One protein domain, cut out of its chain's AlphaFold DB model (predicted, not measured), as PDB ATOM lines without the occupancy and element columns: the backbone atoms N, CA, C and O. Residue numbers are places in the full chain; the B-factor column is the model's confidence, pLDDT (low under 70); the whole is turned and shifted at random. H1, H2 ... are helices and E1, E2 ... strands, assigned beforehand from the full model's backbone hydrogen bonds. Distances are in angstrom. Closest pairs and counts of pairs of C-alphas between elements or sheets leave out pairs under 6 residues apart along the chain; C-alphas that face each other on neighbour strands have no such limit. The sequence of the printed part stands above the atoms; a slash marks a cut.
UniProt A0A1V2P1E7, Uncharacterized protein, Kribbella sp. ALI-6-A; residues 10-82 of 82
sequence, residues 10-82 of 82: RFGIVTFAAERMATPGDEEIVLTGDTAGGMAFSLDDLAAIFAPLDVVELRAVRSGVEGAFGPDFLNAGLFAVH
ATOM      1  N   ARG A  10      85.466  11.987 174.919       94.50
ATOM      2  CA  ARG A  10      85.574  10.924 173.912       94.50
ATOM      3  C   ARG A  10      84.813   9.686 174.350       94.50
ATOM      4  O   ARG A  10      84.795   9.362 175.538       94.50
ATOM      5  N   PHE A  11      84.249   8.983 173.381       94.31
ATOM      6  CA  PHE A  11      83.598   7.695 173.561       94.31
ATOM      7  C   PHE A  11      84.282   6.655 172.681       94.31
ATOM      8  O   PHE A  11      84.412   6.853 171.476       94.31
ATOM      9  N   GLY A  12      84.752   5.570 173.294       94.19
ATOM     10  CA  GLY A  12      85.357   4.441 172.596       94.19
ATOM     11  C   GLY A  12      84.492   3.199 172.745       94.19
ATOM     12  O   GLY A  12      83.998   2.924 173.839       94.19
ATOM     13  N   ILE A  13      84.340   2.443 171.663       93.56
ATOM     14  CA  ILE A  13      83.630   1.165 171.653       93.56
ATOM     15  C   ILE A  13      84.405   0.139 170.828       93.56
ATOM     16  O   ILE A  13      85.036   0.478 169.827       93.56
ATOM     17  N   VAL A  14      84.352  -1.117 171.267       93.38
ATOM     18  CA  VAL A  14      84.835  -2.282 170.526       93.38
ATOM     19  C   VAL A  14      83.672  -3.252 170.401       93.38
ATOM     20  O   VAL A  14      83.003  -3.541 171.393       93.38
ATOM     21  N   THR A  15      83.422  -3.732 169.189       92.94
ATOM     22  CA  THR A  15      82.308  -4.629 168.876       92.94
ATOM     23  C   THR A  15      82.796  -5.811 168.063       92.94
ATOM     24  O   THR A  15      83.846  -5.747 167.423       92.94
ATOM     25  N   PHE A  16      82.010  -6.882 168.039       92.12
ATOM     26  CA  PHE A  16      82.170  -7.904 167.014       92.12
ATOM     27  C   PHE A  16      81.989  -7.279 165.626       92.12
ATOM     28  O   PHE A  16      81.078  -6.473 165.418       92.12
ATOM     29  N   ALA A  17      82.881  -7.621 164.700       92.94
ATOM     30  CA  ALA A  17      82.849  -7.143 163.327       92.94
ATOM     31  C   ALA A  17      81.817  -7.946 162.530       92.94
ATOM     32  O   ALA A  17      81.998  -9.150 162.326       92.94
ATOM     33  N   ALA A  18      80.742  -7.293 162.078       91.06
ATOM     34  CA  ALA A  18      79.669  -7.957 161.329       91.06
ATOM     35  C   ALA A  18      80.186  -8.598 160.032       91.06
ATOM     36  O   ALA A  18      79.726  -9.656 159.622       91.06
ATOM     37  N   GLU A  19      81.223  -8.016 159.434       89.50
ATOM     38  CA  GLU A  19      81.864  -8.505 158.215       89.50
ATOM     39  C   GLU A  19      82.661  -9.805 158.434       89.50
ATOM     40  O   GLU A  19      83.111 -10.431 157.473       89.50
ATOM     41  N   ARG A  20      82.894 -10.196 159.695       88.12
ATOM     42  CA  ARG A  20      83.733 -11.339 160.096       88.12
ATOM     43  C   ARG A  20      83.000 -12.363 160.956       88.12
ATOM     44  O   ARG A  20      83.596 -13.372 161.323       88.12
ATOM     45  N   MET A  21      81.730 -12.119 161.262       83.88
ATOM     46  CA  MET A  21      80.912 -12.944 162.142       83.88
ATOM     47  C   MET A  21      79.661 -13.411 161.405       83.88
ATOM     48  O   MET A  21      79.006 -12.635 160.713       83.88
ATOM     49  N   ALA A  22      79.297 -14.680 161.585       79.19
ATOM     50  CA  ALA A  22      77.969 -15.138 161.204       79.19
ATOM     51  C   ALA A  22      76.966 -14.520 162.185       79.19
ATOM     52  O   ALA A  22      77.002 -14.830 163.374       79.19
ATOM     53  N   THR A  23      76.121 -13.621 161.688       73.62
ATOM     54  CA  THR A  23      75.120 -12.926 162.503       73.62
ATOM     55  C   THR A  23      73.738 -13.422 162.082       73.62
ATOM     56  O   THR A  23      73.476 -13.452 160.874       73.62
ATOM     57  N   PRO A  24      72.875 -13.850 163.021       79.12
ATOM     58  CA  PRO A  24      71.505 -14.229 162.692       79.12
ATOM     59  C   PRO A  24      70.756 -13.028 162.108       79.12
ATOM     60  O   PRO A  24      71.011 -11.880 162.479       79.12
ATOM     61  N   GLY A  25      69.849 -13.288 161.167       82.00
ATOM     62  CA  GLY A  25      69.016 -12.238 160.584       82.00
ATOM     63  C   GLY A  25      67.931 -11.762 161.554       82.00
ATOM     64  O   GLY A  25      67.551 -12.489 162.471       82.00
ATOM     65  N   ASP A  26      67.374 -10.575 161.309       85.62
ATOM     66  CA  ASP A  26      66.322  -9.980 162.151       85.62
ATOM     67  C   ASP A  26      65.142 -10.933 162.398       85.62
ATOM     68  O   ASP A  26      64.658 -11.052 163.522       85.62
ATOM     69  N   GLU A  27      64.691 -11.644 161.359       89.88
ATOM     70  CA  GLU A  27      63.587 -12.605 161.460       89.88
ATOM     71  C   GLU A  27      63.914 -13.748 162.430       89.88
ATOM     72  O   GLU A  27      63.089 -14.106 163.269       89.88
ATOM     73  N   GLU A  28      65.131 -14.285 162.367       87.62
ATOM     74  CA  GLU A  28      65.584 -15.355 163.255       87.62
ATOM     75  C   GLU A  28      65.654 -14.874 164.708       87.62
ATOM     76  O   GLU A  28      65.165 -15.561 165.608       87.62
ATOM     77  N   ILE A  29      66.182 -13.668 164.943       87.56
ATOM     78  CA  ILE A  29      66.237 -13.065 166.281       87.56
ATOM     79  C   ILE A  29      64.822 -12.852 166.829       87.56
ATOM     80  O   ILE A  29      64.553 -13.181 167.983       87.56
ATOM     81  N   VAL A  30      63.893 -12.334 166.021       88.69
ATOM     82  CA  VAL A  30      62.505 -12.093 166.453       88.69
ATOM     83  C   VAL A  30      61.780 -13.403 166.768       88.69
ATOM     84  O   VAL A  30      61.033 -13.464 167.745       88.69
ATOM     85  N   LEU A  31      61.992 -14.449 165.967       91.69
ATOM     86  CA  LEU A  31      61.342 -15.746 166.159       91.69
ATOM     87  C   LEU A  31      61.895 -16.517 167.362       91.69
ATOM     88  O   LEU A  31      61.134 -17.187 168.059       91.69
ATOM     89  N   THR A  32      63.206 -16.452 167.595       89.44
ATOM     90  CA  THR A  32      63.876 -17.237 168.644       89.44
ATOM     91  C   THR A  32      64.014 -16.481 169.964       89.44
ATOM     92  O   THR A  32      64.043 -17.099 171.027       89.44
ATOM     93  N   GLY A  33      64.099 -15.149 169.911       85.19
ATOM     94  CA  GLY A  33      64.469 -14.297 171.039       85.19
ATOM     95  C   GLY A  33      65.943 -14.402 171.448       85.19
ATOM     96  O   GLY A  33      66.319 -13.826 172.469       85.19
ATOM     97  N   ASP A  34      66.775 -15.129 170.695       81.69
ATOM     98  CA  ASP A  34      68.192 -15.327 170.991       81.69
ATOM     99  C   ASP A  34      69.060 -14.409 170.122       81.69
ATOM    100  O   ASP A  34      68.858 -14.267 168.919       81.69
ATOM    101  N   THR A  35      70.053 -13.781 170.748       77.19
ATOM    102  CA  THR A  35      71.044 -12.927 170.070       77.19
ATOM    103  C   THR A  35      72.374 -13.648 169.850       77.19
ATOM    104  O   THR A  35      73.359 -13.011 169.490       77.19
ATOM    105  N   ALA A  36      72.430 -14.961 170.105       73.06
ATOM    106  CA  ALA A  36      73.590 -15.824 169.890       73.06
ATOM    107  C   ALA A  36      74.890 -15.302 170.540       73.06
ATOM    108  O   ALA A  36      75.986 -15.463 170.008       73.06
ATOM    109  N   GLY A  37      74.779 -14.675 171.715       69.69
ATOM    110  CA  GLY A  37      75.926 -14.137 172.455       69.69
ATOM    111  C   GLY A  37      76.287 -12.679 172.140       69.69
ATOM    112  O   GLY A  37      77.251 -12.171 172.714       69.69
ATOM    113  N   GLY A  38      75.507 -11.986 171.306       73.81
ATOM    114  CA  GLY A  38      75.595 -10.538 171.105       73.81
ATOM    115  C   GLY A  38      75.453 -10.119 169.644       73.81
ATOM    116  O   GLY A  38      75.566 -10.928 168.730       73.81
ATOM    117  N   MET A  39      75.230  -8.824 169.419       78.88
ATOM    118  CA  MET A  39      75.121  -8.275 168.064       78.88
ATOM    119  C   MET A  39      76.491  -7.846 167.531       78.88
ATOM    120  O   MET A  39      77.309  -7.277 168.264       78.88
ATOM    121  N   ALA A  40      76.731  -8.121 166.252       89.56
ATOM    122  CA  ALA A  40      77.878  -7.614 165.518       89.56
ATOM    123  C   ALA A  40      77.497  -6.325 164.782       89.56
ATOM    124  O   ALA A  40      76.344  -6.138 164.405       89.56
ATOM    125  N   PHE A  41      78.470  -5.440 164.590       91.88
ATOM    126  CA  PHE A  41      78.260  -4.149 163.939       91.88
ATOM    127  C   PHE A  41      79.327  -3.938 162.877       91.88
ATOM    128  O   PHE A  41      80.526  -4.109 163.141       91.88
ATOM    129  N   SER A  42      78.889  -3.574 161.675       94.00
ATOM    130  CA  SER A  42      79.792  -3.100 160.635       94.00
ATOM    131  C   SER A  42      80.317  -1.706 160.977       94.00
ATOM    132  O   SER A  42      79.791  -1.013 161.853       94.00
ATOM    133  N   LEU A  43      81.366  -1.266 160.284       96.25
ATOM    134  CA  LEU A  43      81.844   0.113 160.440       96.25
ATOM    135  C   LEU A  43      80.781   1.146 160.029       96.25
ATOM    136  O   LEU A  43      80.690   2.200 160.662       96.25
ATOM    137  N   ASP A  44      79.953   0.820 159.036       96.19
ATOM    138  CA  ASP A  44      78.854   1.676 158.585       96.19
ATOM    139  C   ASP A  44      77.736   1.752 159.633       96.19
ATOM    140  O   ASP A  44      77.225   2.842 159.908       96.19
ATOM    141  N   ASP A  45      77.417   0.635 160.301       95.12
ATOM    142  CA  ASP A  45      76.460   0.630 161.414       95.12
ATOM    143  C   ASP A  45      76.944   1.531 162.550       95.12
ATOM    144  O   ASP A  45      76.183   2.341 163.079       95.12
ATOM    145  N   LEU A  46      78.227   1.430 162.916       95.88
ATOM    146  CA  LEU A  46      78.814   2.271 163.960       95.88
ATOM    147  C   LEU A  46      78.766   3.756 163.578       95.88
ATOM    148  O   LEU A  46      78.407   4.585 164.417       95.88
ATOM    149  N   ALA A  47      79.083   4.097 162.328       96.19
ATOM    150  CA  ALA A  47      78.980   5.468 161.837       96.19
ATOM    151  C   ALA A  47      77.537   5.994 161.904       96.19
ATOM    152  O   ALA A  47      77.315   7.124 162.333       96.19
ATOM    153  N   ALA A  48      76.551   5.173 161.529       95.75
ATOM    154  CA  ALA A  48      75.143   5.552 161.537       95.75
ATOM    155  C   ALA A  48      74.569   5.683 162.960       95.75
ATOM    156  O   ALA A  48      73.912   6.678 163.276       95.75
ATOM    157  N   ILE A  49      74.834   4.713 163.842       93.94
ATOM    158  CA  ILE A  49      74.328   4.682 165.226       93.94
ATOM    159  C   ILE A  49      74.857   5.874 166.031       93.94
ATOM    160  O   ILE A  49      74.115   6.487 166.803       93.94
ATOM    161  N   PHE A  50      76.136   6.207 165.848       93.19
ATOM    162  CA  PHE A  50      76.805   7.293 166.562       93.19
ATOM    163  C   PHE A  50      76.909   8.583 165.743       93.19
ATOM    164  O   PHE A  50      77.654   9.471 166.138       93.19
ATOM    165  N   ALA A  51      76.128   8.728 164.667       93.50
ATOM    166  CA  ALA A  51      76.122   9.912 163.802       93.50
ATOM    167  C   ALA A  51      75.972  11.271 164.528       93.50
ATOM    168  O   ALA A  51      76.446  12.272 163.993       93.50
ATOM    169  N   PRO A  52      75.345  11.370 165.720       91.06
ATOM    170  CA  PRO A  52      75.336  12.627 166.476       91.06
ATOM    171  C   PRO A  52      76.667  12.993 167.157       91.06
ATOM    172  O   PRO A  52      76.746  14.054 167.772       91.06
ATOM    173  N   LEU A  53      77.674  12.118 167.108       92.31
ATOM    174  CA  LEU A  53      79.036  12.354 167.585       92.31
ATOM    175  C   LEU A  53      79.991  12.479 166.393       92.31
ATOM    176  O   LEU A  53      79.757  11.896 165.335       92.31
ATOM    177  N   ASP A  54      81.119  13.158 166.583       93.81
ATOM    178  CA  ASP A  54      82.139  13.233 165.540       93.81
ATOM    179  C   ASP A  54      82.934  11.940 165.479       93.81
ATOM    180  O   ASP A  54      83.517  11.505 166.478       93.81
ATOM    181  N   VAL A  55      83.029  11.355 164.289       96.19
ATOM    182  CA  VAL A  55      83.918  10.220 164.049       96.19
ATOM    183  C   VAL A  55      85.369  10.695 164.127       96.19
ATOM    184  O   VAL A  55      85.834  11.457 163.281       96.19
ATOM    185  N   VAL A  56      86.105  10.209 165.126       96.56
ATOM    186  CA  VAL A  56      87.558  10.409 165.228       96.56
ATOM    187  C   VAL A  56      88.291   9.277 164.516       96.56
ATOM    188  O   VAL A  56      89.255   9.520 163.794       96.56
ATOM    189  N   GLU A  57      87.841   8.037 164.716       96.56
ATOM    190  CA  GLU A  57      88.415   6.853 164.078       96.56
ATOM    191  C   GLU A  57      87.380   5.724 164.010       96.56
ATOM    192  O   GLU A  57      86.696   5.449 164.994       96.56
ATOM    193  N   LEU A  58      87.303   5.036 162.869       97.19
ATOM    194  CA  LEU A  58      86.550   3.795 162.687       97.19
ATOM    195  C   LEU A  58      87.407   2.818 161.890       97.19
ATOM    196  O   LEU A  58      87.867   3.147 160.796       97.19
ATOM    197  N   ARG A  59      87.658   1.631 162.446       95.12
ATOM    198  CA  ARG A  59      88.437   0.587 161.768       95.12
ATOM    199  C   ARG A  59      88.269  -0.785 162.407       95.12
ATOM    200  O   ARG A  59      87.934  -0.897 163.584       95.12
ATOM    201  N   ALA A  60      88.669  -1.816 161.671       93.50
ATOM    202  CA  ALA A  60      88.974  -3.113 162.258       93.50
ATOM    203  C   ALA A  60      90.094  -2.999 163.312       93.50
ATOM    204  O   ALA A  60      91.033  -2.189 163.201       93.50
ATOM    205  N   VAL A  61      90.015  -3.827 164.352       90.88
ATOM    206  CA  VAL A  61      91.089  -3.966 165.332       90.88
ATOM    207  C   VAL A  61      92.292  -4.631 164.665       90.88
ATOM    208  O   VAL A  61      92.170  -5.609 163.934       90.88
ATOM    209  N   ARG A  62      93.478  -4.055 164.885       83.56
ATOM    210  CA  ARG A  62      94.727  -4.597 164.355       83.56
ATOM    211  C   ARG A  62      95.208  -5.720 165.264       83.56
ATOM    212  O   ARG A  62      95.440  -5.482 166.450       83.56
ATOM    213  N   SER A  63      95.423  -6.892 164.683       79.88
ATOM    214  CA  SER A  63      96.176  -7.961 165.327       79.88
ATOM    215  C   SER A  63      97.673  -7.633 165.349       79.88
ATOM    216  O   SER A  63      98.168  -6.833 164.553       79.88
ATOM    217  N   GLY A  64      98.399  -8.219 166.303       78.38
ATOM    218  CA  GLY A  64      99.860  -8.099 166.383       78.38
ATOM    219  C   GLY A  64     100.399  -6.959 167.251       78.38
ATOM    220  O   GLY A  64     101.605  -6.727 167.244       78.38
ATOM    221  N   VAL A  65      99.554  -6.269 168.025       82.12
ATOM    222  CA  VAL A  65     100.034  -5.407 169.117       82.12
ATOM    223  C   VAL A  65     100.332  -6.287 170.332       82.12
ATOM    224  O   VAL A  65      99.424  -6.893 170.901       82.12
ATOM    225  N   GLU A  66     101.607  -6.384 170.709       85.81
ATOM    226  CA  GLU A  66     102.044  -7.221 171.829       85.81
ATOM    227  C   GLU A  66     101.344  -6.813 173.134       85.81
ATOM    228  O   GLU A  66     101.257  -5.632 173.473       85.81
ATOM    229  N   GLY A  67     100.803  -7.800 173.852       82.88
ATOM    230  CA  GLY A  67     100.083  -7.586 175.109       82.88
ATOM    231  C   GLY A  67      98.669  -7.005 174.972       82.88
ATOM    232  O   GLY A  67      98.008  -6.814 175.991       82.88
ATOM    233  N   ALA A  68      98.174  -6.751 173.756       83.25
ATOM    234  CA  ALA A  68      96.814  -6.266 173.534       83.25
ATOM    235  C   ALA A  68      95.871  -7.383 173.067       83.25
ATOM    236  O   ALA A  68      96.203  -8.191 172.199       83.25
ATOM    237  N   PHE A  69      94.646  -7.383 173.596       78.56
ATOM    238  CA  PHE A  69      93.558  -8.170 173.026       78.56
ATOM    239  C   PHE A  69      93.083  -7.488 171.738       78.56
ATOM    240  O   PHE A  69      92.306  -6.535 171.780       78.56
ATOM    241  N   GLY A  70      93.613  -7.938 170.598       81.06
ATOM    242  CA  GLY A  70      93.295  -7.375 169.286       81.06
ATOM    243  C   GLY A  70      93.003  -8.410 168.202       81.06
ATOM    244  O   GLY A  70      93.652  -8.363 167.159       81.06
ATOM    245  N   PRO A  71      92.096  -9.374 168.426       84.00
ATOM    246  CA  PRO A  71      91.709 -10.299 167.371       84.00
ATOM    247  C   PRO A  71      91.024  -9.570 166.203       84.00
ATOM    248  O   PRO A  71      90.434  -8.502 166.367       84.00
ATOM    249  N   ASP A  72      91.104 -10.167 165.018       85.06
ATOM    250  CA  ASP A  72      90.628  -9.599 163.751       85.06
ATOM    251  C   ASP A  72      89.102  -9.665 163.565       85.06
ATOM    252  O   ASP A  72      88.567  -9.033 162.654       85.06
ATOM    253  N   PHE A  73      88.388 -10.366 164.450       88.56
ATOM    254  CA  PHE A  73      86.922 -10.404 164.495       88.56
ATOM    255  C   PHE A  73      86.290  -9.184 165.189       88.56
ATOM    256  O   PHE A  73      85.098  -9.203 165.499       88.56
ATOM    257  N   LEU A  74      87.067  -8.131 165.463       92.50
ATOM    258  CA  LEU A  74      86.602  -6.937 166.166       92.50
ATOM    259  C   LEU A  74      86.701  -5.677 165.308       92.50
ATOM    260  O   LEU A  74      87.714  -5.428 164.652       92.50
ATOM    261  N   ASN A  75      85.684  -4.831 165.423       94.94
ATOM    262  CA  ASN A  75      85.698  -3.442 164.983       94.94
ATOM    263  C   ASN A  75      85.888  -2.518 166.192       94.94
ATOM    264  O   ASN A  75      85.512  -2.850 167.318       94.94
ATOM    265  N   ALA A  76      86.487  -1.351 165.964       95.19
ATOM    266  CA  ALA A  76      86.664  -0.312 166.966       95.19
ATOM    267  C   ALA A  76      86.246   1.053 166.416       95.19
ATOM    268  O   ALA A  76      86.590   1.415 165.287       95.19
ATOM    269  N   GLY A  77      85.549   1.816 167.257       95.75
ATOM    270  CA  GLY A  77      85.159   3.193 166.990       95.75
ATOM    271  C   GLY A  77      85.579   4.125 168.115       95.75
ATOM    272  O   GLY A  77      85.436   3.797 169.295       95.75
ATOM    273  N   LEU A  78      86.093   5.292 167.741       96.50
ATOM    274  CA  LEU A  78      86.381   6.405 168.630       96.50
ATOM    275  C   LEU A  78      85.624   7.633 168.134       96.50
ATOM    276  O   LEU A  78      85.762   8.037 166.979       96.50
ATOM    277  N   PHE A  79      84.872   8.242 169.040       96.00
ATOM    278  CA  PHE A  79      84.018   9.383 168.760       96.00
ATOM    279  C   PHE A  79      84.318  10.529 169.724       96.00
ATOM    280  O   PHE A  79      84.726  10.291 170.867       96.00
ATOM    281  N   ALA A  80      84.109  11.764 169.282       93.50
ATOM    282  CA  ALA A  80      84.221  12.962 170.105       93.50
ATOM    283  C   ALA A  80      82.876  13.683 170.213       93.50
ATOM    284  O   ALA A  80      82.006  13.551 169.356       93.50
ATOM    285  N   VAL A  81      82.721  14.431 171.301       89.19
ATOM    286  CA  VAL A  81      81.598  15.350 171.491       89.19
ATOM    287  C   VAL A  81      82.147  16.763 171.456       89.19
ATOM    288  O   VAL A  81      83.099  17.057 172.187       89.19
ATOM    289  N   HIS A  82      81.562  17.612 170.615       76.44
ATOM    290  CA  HIS A  82      81.820  19.050 170.611       76.44
ATOM    291  C   HIS A  82      81.558  19.698 171.981       76.44
ATOM    292  O   HIS A  82      80.603  19.296 172.687       76.44
TER     293      HIS A  82
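What this domain is: This is residues 10 to 82 of the 82 residues of an uncharacterized protein of Kribbella sp. ALI-6-A (UniProt A0A1V2P1E7). A small three-stranded sheet, E1, E3 and E2 side by side, has the short helix H2 over one face and no named element over the other. Between E1 and H2 the chain swings far out from this body in a loop with the helix H1 at its far end, where residues 27 to 33 stick out free. The printed part has 73 residues, with two named helices and three named strands in the order E1, H1, H2, E2, E3; the sheet's order is E1, E3, E2, antiparallel throughout. The class is mixed, helices and strands, though under half of the residues are in named elements. The whole is flat, spanning 39 by 33 by 15 A, and only just loose, close to compact, with a radius of gyration of the C-alphas of 13.8 A.

Where its parts are: Find C-alpha 10 at (85.574, 10.924, 173.912); from there E1, residues 10 to 17, runs 21.1 A. E3, residues 74 to 80, runs 20.4 A and ends at C-alpha 80, (84.221, 12.962, 170.105). E2, residues 54 to 60, covers 18.0 A. H2 is residues 43 to 49, 10.0 A. Look for H1, residues 26 to 32, also 10.0 A, from C-alpha 26 at (66.322, -9.980, 162.151).

How they stand to each other: Begin at E3, the inner strand. It is antiparallel to the edge strand E1 at 161 degrees, where you find N 13 and O 77 2.9 A apart, within hydrogen-bond range. With the other edge strand, E2, it forms an antiparallel hairpin at 167 degrees; here N 78 and O 57 are 2.8 A apart, within hydrogen-bond range. H2 is on the sheet at a height of 8.5 A, only just over E3 alone, with 4 of its C-alphas falling on E3 and 2 on E2. It runs slantwise to the strands, at 40 degrees to E3 on the local plane; its closest C-alphas to E3 are those of Leu 43 and Asn 75, 6.9 A. E1, H1, H2 and E2 make a split strand-helix-strand unit, two strands running the same way with E3 between them, and its crossover is right-handed. Residues 16 to 17 of E1 also pair, parallel, with residues 40 to 41. H1 is not on the sheet, and it is apart from H2. In H1 and H2 every O i to N i+4 pair is within hydrogen-bond range.

The domain as a whole: Look to Leu 31 and Glu 66 for the two C-alphas farthest apart, 42.0 A. The long link is E2 to E3, residues 61 to 73, while H2 to E2 is tight. The printed part has no cut. The mean pLDDT of the printed part is 88.7, and residue 37 is under 70.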